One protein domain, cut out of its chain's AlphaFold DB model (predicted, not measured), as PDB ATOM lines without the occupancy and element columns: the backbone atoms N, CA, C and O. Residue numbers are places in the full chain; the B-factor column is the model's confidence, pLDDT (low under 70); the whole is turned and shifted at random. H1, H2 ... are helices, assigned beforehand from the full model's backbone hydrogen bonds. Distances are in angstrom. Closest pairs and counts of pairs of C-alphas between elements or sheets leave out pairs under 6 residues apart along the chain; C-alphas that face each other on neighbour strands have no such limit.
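This is residues 201 to 255 of the 255 residues of an uncharacterized protein of Pseudomonas sp. NS1(2017) (UniProt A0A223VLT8). One long helix, H1, is crossed near its middle by the shorter H3, the four-residue H2 packs on H1 farther along it, and H4 extends away from this corner as an arm whose residues 249 to 252, with the tail 253 to 255, stick out free. The printed part has 55 residues and is all helix, with four named helices in the order H1, H2, H3, H4 and no named strand. It is only just loose, close to compact, with a radius of gyration of the C-alphas of 12.5 A, and only just elongated, spanning 38 by 25 by 16 A.

Residues 201 to 209 come before the first named helix. H1, residues 210 to 225, begins at C-alpha 210 (88.604, 175.400, 180.833) and is 23.7 A long. H2 is residues 229 to 232. H3, residues 235 to 242, is 10.8 A long. H4, residues 245 to 252, is 10.7 A long and ends at C-alpha 252 (96.247, 189.785, 202.185).

H1 touches H2 with residues 219 to 223 alone; their closest C-alphas, of Val 219 and Pro 230, are 6.1 A apart. H1 touches H3 with residues 214 to 219 alone, about perpendicular at 82 degrees; their closest C-alphas, of Val 215 and Val 238, are 6.6 A apart. H3 and H4 only just touch, with 3 pairs of C-alphas within 8 A, and only at the corner by their link; the closest C-alphas, of Asp 240 and Arg 246, are 6.0 A apart. These two run opposite ways at a steep tilt of 69.9 degrees, only just short of about perpendicular. H4 is apart from H1 and H2, and H2 is apart from H3. Each O i to N i+4 pair is within hydrogen-bond range in H3 and H4, and 11 of 12 are in H1; H2 is too short for such a pair.

The two C-alphas farthest apart, of Glu 224 and Ile 255, are 38.5 A apart. The printed part has no cut, and the links H1 to H2, H2 to H3 and H3 to H4 are tight. Mean pLDDT of the printed part is 90.3; residues 253 to 255, the last being the chain's last residue, are under 70.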
ATOM      1  N   ILE A 201     104.705 175.525 184.974       96.19
ATOM      2  CA  ILE A 201     103.377 174.920 184.785       96.19
ATOM      3  C   ILE A 201     103.194 173.800 185.830       96.19
ATOM      4  O   ILE A 201     104.008 172.869 185.861       96.19
ATOM      5  N   PRO A 202     102.144 173.835 186.673       96.25
ATOM      6  CA  PRO A 202     101.913 172.782 187.655       96.25
ATOM      7  C   PRO A 202     101.646 171.416 186.998       96.25
ATOM      8  O   PRO A 202     100.972 171.313 185.971       96.25
ATOM      9  N   ALA A 203     102.164 170.345 187.608       94.94
ATOM     10  CA  ALA A 203     102.135 168.988 187.044       94.94
ATOM     11  C   ALA A 203     100.721 168.395 186.884       94.94
ATOM     12  O   ALA A 203     100.513 167.438 186.136       94.94
ATOM     13  N   ASP A 204      99.742 168.929 187.608       94.00
ATOM     14  CA  ASP A 204      98.357 168.479 187.599       94.00
ATOM     15  C   ASP A 204      97.478 169.208 186.572       94.00
ATOM     16  O   ASP A 204      96.384 168.707 186.282       94.00
ATOM     17  N   VAL A 205      97.968 170.296 185.959       97.12
ATOM     18  CA  VAL A 205      97.239 171.069 184.945       97.12
ATOM     19  C   VAL A 205      96.864 170.185 183.760       97.12
ATOM     20  O   VAL A 205      97.713 169.679 183.022       97.12
ATOM     21  N   ASP A 206      95.557 170.013 183.576       96.56
ATOM     22  CA  ASP A 206      94.988 169.310 182.434       96.56
ATOM     23  C   ASP A 206      94.785 170.283 181.269       96.56
ATOM     24  O   ASP A 206      94.079 171.290 181.395       96.56
ATOM     25  N   ARG A 207      95.379 169.963 180.119       95.12
ATOM     26  CA  ARG A 207      95.330 170.804 178.916       95.12
ATOM     27  C   ARG A 207      93.968 170.830 178.212       95.12
ATOM     28  O   ARG A 207      93.783 171.588 177.269       95.12
ATOM     29  N   PHE A 208      93.017 170.010 178.649       94.81
ATOM     30  CA  PHE A 208      91.623 170.047 178.198       94.81
ATOM     31  C   PHE A 208      90.703 170.772 179.187       94.81
ATOM     32  O   PHE A 208      89.488 170.820 178.982       94.81
ATOM     33  N   SER A 209      91.247 171.308 180.281       95.94
ATOM     34  CA  SER A 209      90.467 172.089 181.236       95.94
ATOM     35  C   SER A 209      90.111 173.469 180.678       95.94
ATOM     36  O   SER A 209      90.848 174.061 179.891       95.94
ATOM     37  N   PHE A 210      88.994 174.025 181.154       95.75
ATOM     38  CA  PHE A 210      88.604 175.400 180.833       95.75
ATOM     39  C   PHE A 210      89.667 176.423 181.267       95.75
ATOM     40  O   PHE A 210      89.920 177.389 180.555       95.75
ATOM     41  N   GLY A 211      90.324 176.198 182.412       95.50
ATOM     42  CA  GLY A 211      91.401 177.068 182.891       95.50
ATOM     43  C   GLY A 211      92.595 177.103 181.935       95.50
ATOM     44  O   GLY A 211      93.124 178.175 181.655       95.50
ATOM     45  N   TRP A 212      92.980 175.953 181.374       96.88
ATOM     46  CA  TRP A 212      94.039 175.901 180.366       96.88
ATOM     47  C   TRP A 212      93.658 176.628 179.073       96.88
ATOM     48  O   TRP A 212      94.485 177.350 178.523       96.88
ATOM     49  N   ASP A 213      92.410 176.500 178.613       96.31
ATOM     50  CA  ASP A 213      91.935 177.225 177.426       96.31
ATOM     51  C   ASP A 213      92.039 178.751 177.601       96.31
ATOM     52  O   ASP A 213      92.461 179.457 176.686       96.31
ATOM     53  N   GLN A 214      91.747 179.270 178.799       97.25
ATOM     54  CA  GLN A 214      91.925 180.694 179.111       97.25
ATOM     55  C   GLN A 214      93.398 181.122 179.056       97.25
ATOM     56  O   GLN A 214      93.720 182.156 178.469       97.25
ATOM     57  N   VAL A 215      94.302 180.312 179.623       97.50
ATOM     58  CA  VAL A 215      95.753 180.556 179.558       97.50
ATOM     59  C   VAL A 215      96.232 180.556 178.110       97.50
ATOM     60  O   VAL A 215      96.905 181.500 177.700       97.50
ATOM     61  N   ARG A 216      95.831 179.556 177.318       95.94
ATOM     62  CA  ARG A 216      96.168 179.452 175.893       95.94
ATOM     63  C   ARG A 216      95.773 180.711 175.131       95.94
ATOM     64  O   ARG A 216      96.616 181.310 174.474       95.94
ATOM     65  N   ARG A 217      94.521 181.159 175.273       95.12
ATOM     66  CA  ARG A 217      94.025 182.376 174.611       95.12
ATOM     67  C   ARG A 217      94.811 183.619 175.018       95.12
ATOM     68  O   ARG A 217      95.175 184.410 174.154       95.12
ATOM     69  N   LYS A 218      95.100 183.785 176.314       96.81
ATOM     70  CA  LYS A 218      95.870 184.939 176.795       96.81
ATOM     71  C   LYS A 218      97.307 184.919 176.279       96.81
ATOM     72  O   LYS A 218      97.839 185.965 175.926       96.81
ATOM     73  N   VAL A 219      97.934 183.748 176.207       96.25
ATOM     74  CA  VAL A 219      99.268 183.601 175.618       96.25
ATOM     75  C   VAL A 219      99.255 183.919 174.121       96.25
ATOM     76  O   VAL A 219     100.153 184.620 173.658       96.25
ATOM     77  N   SER A 220      98.235 183.486 173.373       92.19
ATOM     78  CA  SER A 220      98.073 183.872 171.964       92.19
ATOM     79  C   SER A 220      97.962 185.391 171.803       92.19
ATOM     80  O   SER A 220      98.714 185.960 171.024       92.19
ATOM     81  N   GLU A 221      97.127 186.059 172.605       92.69
ATOM     82  CA  GLU A 221      96.989 187.527 172.601       92.69
ATOM     83  C   GLU A 221      98.324 188.240 172.887       92.69
ATOM     84  O   GLU A 221      98.675 189.209 172.222       92.69
ATOM     85  N   LEU A 222      99.106 187.748 173.853       92.12
ATOM     86  CA  LEU A 222     100.434 188.297 174.142       92.12
ATOM     87  C   LEU A 222     101.402 188.107 172.963       92.12
ATOM     88  O   LEU A 222     102.185 189.009 172.676       92.12
ATOM     89  N   SER A 223     101.322 186.959 172.285       88.31
ATOM     90  CA  SER A 223     102.176 186.614 171.139       88.31
ATOM     91  C   SER A 223     101.863 187.446 169.893       88.31
ATOM     92  O   SER A 223     102.742 187.644 169.061       88.31
ATOM     93  N   GLU A 224     100.626 187.934 169.753       86.25
ATOM     94  CA  GLU A 224     100.233 188.844 168.669       86.25
ATOM     95  C   GLU A 224     100.905 190.219 168.793       86.25
ATOM     96  O   GLU A 224     101.160 190.874 167.784       86.25
ATOM     97  N   VAL A 225     101.196 190.657 170.023       85.62
ATOM     98  CA  VAL A 225     101.910 191.915 170.282       85.62
ATOM     99  C   VAL A 225     103.418 191.718 170.138       85.62
ATOM    100  O   VAL A 225     104.082 192.516 169.478       85.62
ATOM    101  N   ASP A 226     103.952 190.676 170.774       84.88
ATOM    102  CA  ASP A 226     105.371 190.317 170.757       84.88
ATOM    103  C   ASP A 226     105.514 188.817 171.066       84.88
ATOM    104  O   ASP A 226     105.183 188.349 172.162       84.88
ATOM    105  N   ASP A 227     106.031 188.056 170.102       81.75
ATOM    106  CA  ASP A 227     106.158 186.599 170.186       81.75
ATOM    107  C   ASP A 227     107.187 186.127 171.228       81.75
ATOM    108  O   ASP A 227     107.213 184.943 171.572       81.75
ATOM    109  N   GLN A 228     108.004 187.026 171.783       83.31
ATOM    110  CA  GLN A 228     108.957 186.716 172.850       83.31
ATOM    111  C   GLN A 228     108.378 186.932 174.249       83.31
ATOM    112  O   GLN A 228     108.852 186.326 175.215       83.31
ATOM    113  N   VAL A 229     107.336 187.759 174.389       86.69
ATOM    114  CA  VAL A 229     106.738 188.082 175.694       86.69
ATOM    115  C   VAL A 229     106.317 186.828 176.473       86.69
ATOM    116  O   VAL A 229     106.673 186.744 177.657       86.69
ATOM    117  N   PRO A 230     105.625 185.832 175.879       87.69
ATOM    118  CA  PRO A 230     105.256 184.609 176.590       87.69
ATOM    119  C   PRO A 230     106.445 183.827 177.154       87.69
ATOM    120  O   PRO A 230     106.335 183.267 178.240       87.69
ATOM    121  N   LEU A 231     107.599 183.830 176.475       86.44
ATOM    122  CA  LEU A 231     108.777 183.037 176.862       86.44
ATOM    123  C   LEU A 231     109.386 183.487 178.199       86.44
ATOM    124  O   LEU A 231     110.090 182.737 178.881       86.44
ATOM    125  N   SER A 232     109.115 184.732 178.596       89.38
ATOM    126  CA  SER A 232     109.566 185.273 179.876       89.38
ATOM    127  C   SER A 232     108.676 184.872 181.057       89.38
ATOM    128  O   SER A 232     109.178 184.861 182.187       89.38
ATOM    129  N   LYS A 233     107.409 184.510 180.804       94.50
ATOM    130  CA  LYS A 233     106.348 184.365 181.811       94.50
ATOM    131  C   LYS A 233     106.298 182.975 182.439       94.50
ATOM    132  O   LYS A 233     106.548 181.958 181.791       94.50
ATOM    133  N   SER A 234     105.927 182.938 183.712       96.06
ATOM    134  CA  SER A 234     105.444 181.732 184.379       96.06
ATOM    135  C   SER A 234     103.952 181.505 184.119       96.06
ATOM    136  O   SER A 234     103.234 182.392 183.649       96.06
ATOM    137  N   TYR A 235     103.473 180.307 184.446       96.56
ATOM    138  CA  TYR A 235     102.048 179.994 184.456       96.56
ATOM    139  C   TYR A 235     101.268 180.932 185.390       96.56
ATOM    140  O   TYR A 235     100.226 181.463 185.002       96.56
ATOM    141  N   ASP A 236     101.805 181.203 186.582       95.19
ATOM    142  CA  ASP A 236     101.177 182.100 187.552       95.19
ATOM    143  C   ASP A 236     101.145 183.559 187.081       95.19
ATOM    144  O   ASP A 236     100.124 184.217 187.271       95.19
ATOM    145  N   ASP A 237     102.180 184.046 186.383       96.12
ATOM    146  CA  ASP A 237     102.158 185.396 185.792       96.12
ATOM    147  C   ASP A 237     100.979 185.561 184.823       96.12
ATOM    148  O   ASP A 237     100.334 186.609 184.779       96.12
ATOM    149  N   VAL A 238     100.680 184.530 184.025       96.88
ATOM    150  CA  VAL A 238      99.544 184.563 183.095       96.88
ATOM    151  C   VAL A 238      98.217 184.497 183.849       96.88
ATOM    152  O   VAL A 238      97.281 185.213 183.488       96.88
ATOM    153  N   LEU A 239      98.128 183.692 184.912       96.00
ATOM    154  CA  LEU A 239      96.936 183.659 185.759       96.00
ATOM    155  C   LEU A 239      96.679 184.997 186.457       96.00
ATOM    156  O   LEU A 239      95.526 185.398 186.565       96.00
ATOM    157  N   ASP A 240      97.718 185.706 186.885       95.44
ATOM    158  CA  ASP A 240      97.591 187.034 187.490       95.44
ATOM    159  C   ASP A 240      97.133 188.097 186.485       95.44
ATOM    160  O   ASP A 240      96.409 189.022 186.842       95.44
ATOM    161  N   ILE A 241      97.518 187.963 185.212       94.69
ATOM    162  CA  ILE A 241      96.997 188.817 184.135       94.69
ATOM    163  C   ILE A 241      95.514 188.513 183.877       94.69
ATOM    164  O   ILE A 241      94.734 189.427 183.609       94.69
ATOM    165  N   LEU A 242      95.127 187.235 183.919       95.31
ATOM    166  CA  LEU A 242      93.746 186.793 183.712       95.31
ATOM    167  C   LEU A 242      92.824 187.183 184.871       95.31
ATOM    168  O   LEU A 242      91.668 187.532 184.639       95.31
ATOM    169  N   ASP A 243      93.334 187.123 186.098       94.12
ATOM    170  CA  ASP A 243      92.614 187.443 187.323       94.12
ATOM    171  C   ASP A 243      93.506 188.259 188.279       94.12
ATOM    172  O   ASP A 243      94.143 187.704 189.182       94.12
ATOM    173  N   PRO A 244      93.545 189.596 188.110       92.19
ATOM    174  CA  PRO A 244      94.364 190.477 188.941       92.19
ATOM    175  C   PRO A 244      94.039 190.411 190.438       92.19
ATOM    176  O   PRO A 244      94.903 190.720 191.261       92.19
ATOM    177  N   GLN A 245      92.831 189.970 190.815       90.25
ATOM    178  CA  GLN A 245      92.437 189.821 192.219       90.25
ATOM    179  C   GLN A 245      93.318 188.795 192.948       90.25
ATOM    180  O   GLN A 245      93.592 188.963 194.136       90.25
ATOM    181  N   ARG A 246      93.864 187.795 192.236       90.50
ATOM    182  CA  ARG A 246      94.822 186.818 192.786       90.50
ATOM    183  C   ARG A 246      96.033 187.482 193.432       90.50
ATOM    184  O   ARG A 246      96.541 186.993 194.443       90.50
ATOM    185  N   VAL A 247      96.506 188.586 192.858       87.12
ATOM    186  CA  VAL A 247      97.662 189.327 193.374       87.12
ATOM    187  C   VAL A 247      97.327 189.956 194.724       87.12
ATOM    188  O   VAL A 247      98.133 189.900 195.654       87.12
ATOM    189  N   ASP A 248      96.135 190.534 194.845       85.88
ATOM    190  CA  ASP A 248      95.681 191.183 196.073       85.88
ATOM    191  C   ASP A 248      95.334 190.161 197.160       85.88
ATOM    192  O   ASP A 248      95.695 190.349 198.324       85.88
ATOM    193  N   ASP A 249      94.753 189.024 196.782       85.94
ATOM    194  CA  ASP A 249      94.474 187.921 197.699       85.94
ATOM    195  C   ASP A 249      95.762 187.350 198.311       85.94
ATOM    196  O   ASP A 249      95.813 187.112 199.519       85.94
ATOM    197  N   ARG A 250      96.839 187.199 197.522       84.19
ATOM    198  CA  ARG A 250      98.149 186.778 198.054       84.19
ATOM    199  C   ARG A 250      98.735 187.803 199.022       84.19
ATOM    200  O   ARG A 250      99.262 187.404 200.054       84.19
ATOM    201  N   LYS A 251      98.630 189.107 198.740       81.12
ATOM    202  CA  LYS A 251      99.113 190.161 199.658       81.12
ATOM    203  C   LYS A 251      98.384 190.125 201.003       81.12
ATOM    204  O   LYS A 251      99.014 190.321 202.037       81.12
ATOM    205  N   ASN A 252      97.085 189.831 200.987       77.12
ATOM    206  CA  ASN A 252      96.247 189.785 202.185       77.12
ATOM    207  C   ASN A 252      96.434 188.512 203.032       77.12
ATOM    208  O   ASN A 252      95.950 188.469 204.157       77.12
ATOM    209  N   GLN A 253      97.127 187.483 202.530       69.81
ATOM    210  CA  GLN A 253      97.441 186.262 203.290       69.81
ATOM    211  C   GLN A 253      98.691 186.388 204.181       69.81
ATOM    212  O   GLN A 253      98.931 185.515 205.013       69.81
ATOM    213  N   PHE A 254      99.481 187.456 204.021       60.28
ATOM    214  CA  PHE A 254     100.708 187.706 204.792       60.28
ATOM    215  C   PHE A 254     100.582 188.871 205.795       60.28
ATOM    216  O   PHE A 254     101.601 189.342 206.307       60.28
ATOM    217  N   ILE A 255      99.355 189.328 206.073       51.47
ATOM    218  CA  ILE A 255      99.008 190.331 207.098       51.47
ATOM    219  C   ILE A 255      98.215 189.635 208.203       51.47
ATOM    220  O   ILE A 255      98.521 189.893 209.389       51.47
TER     221      ILE A 255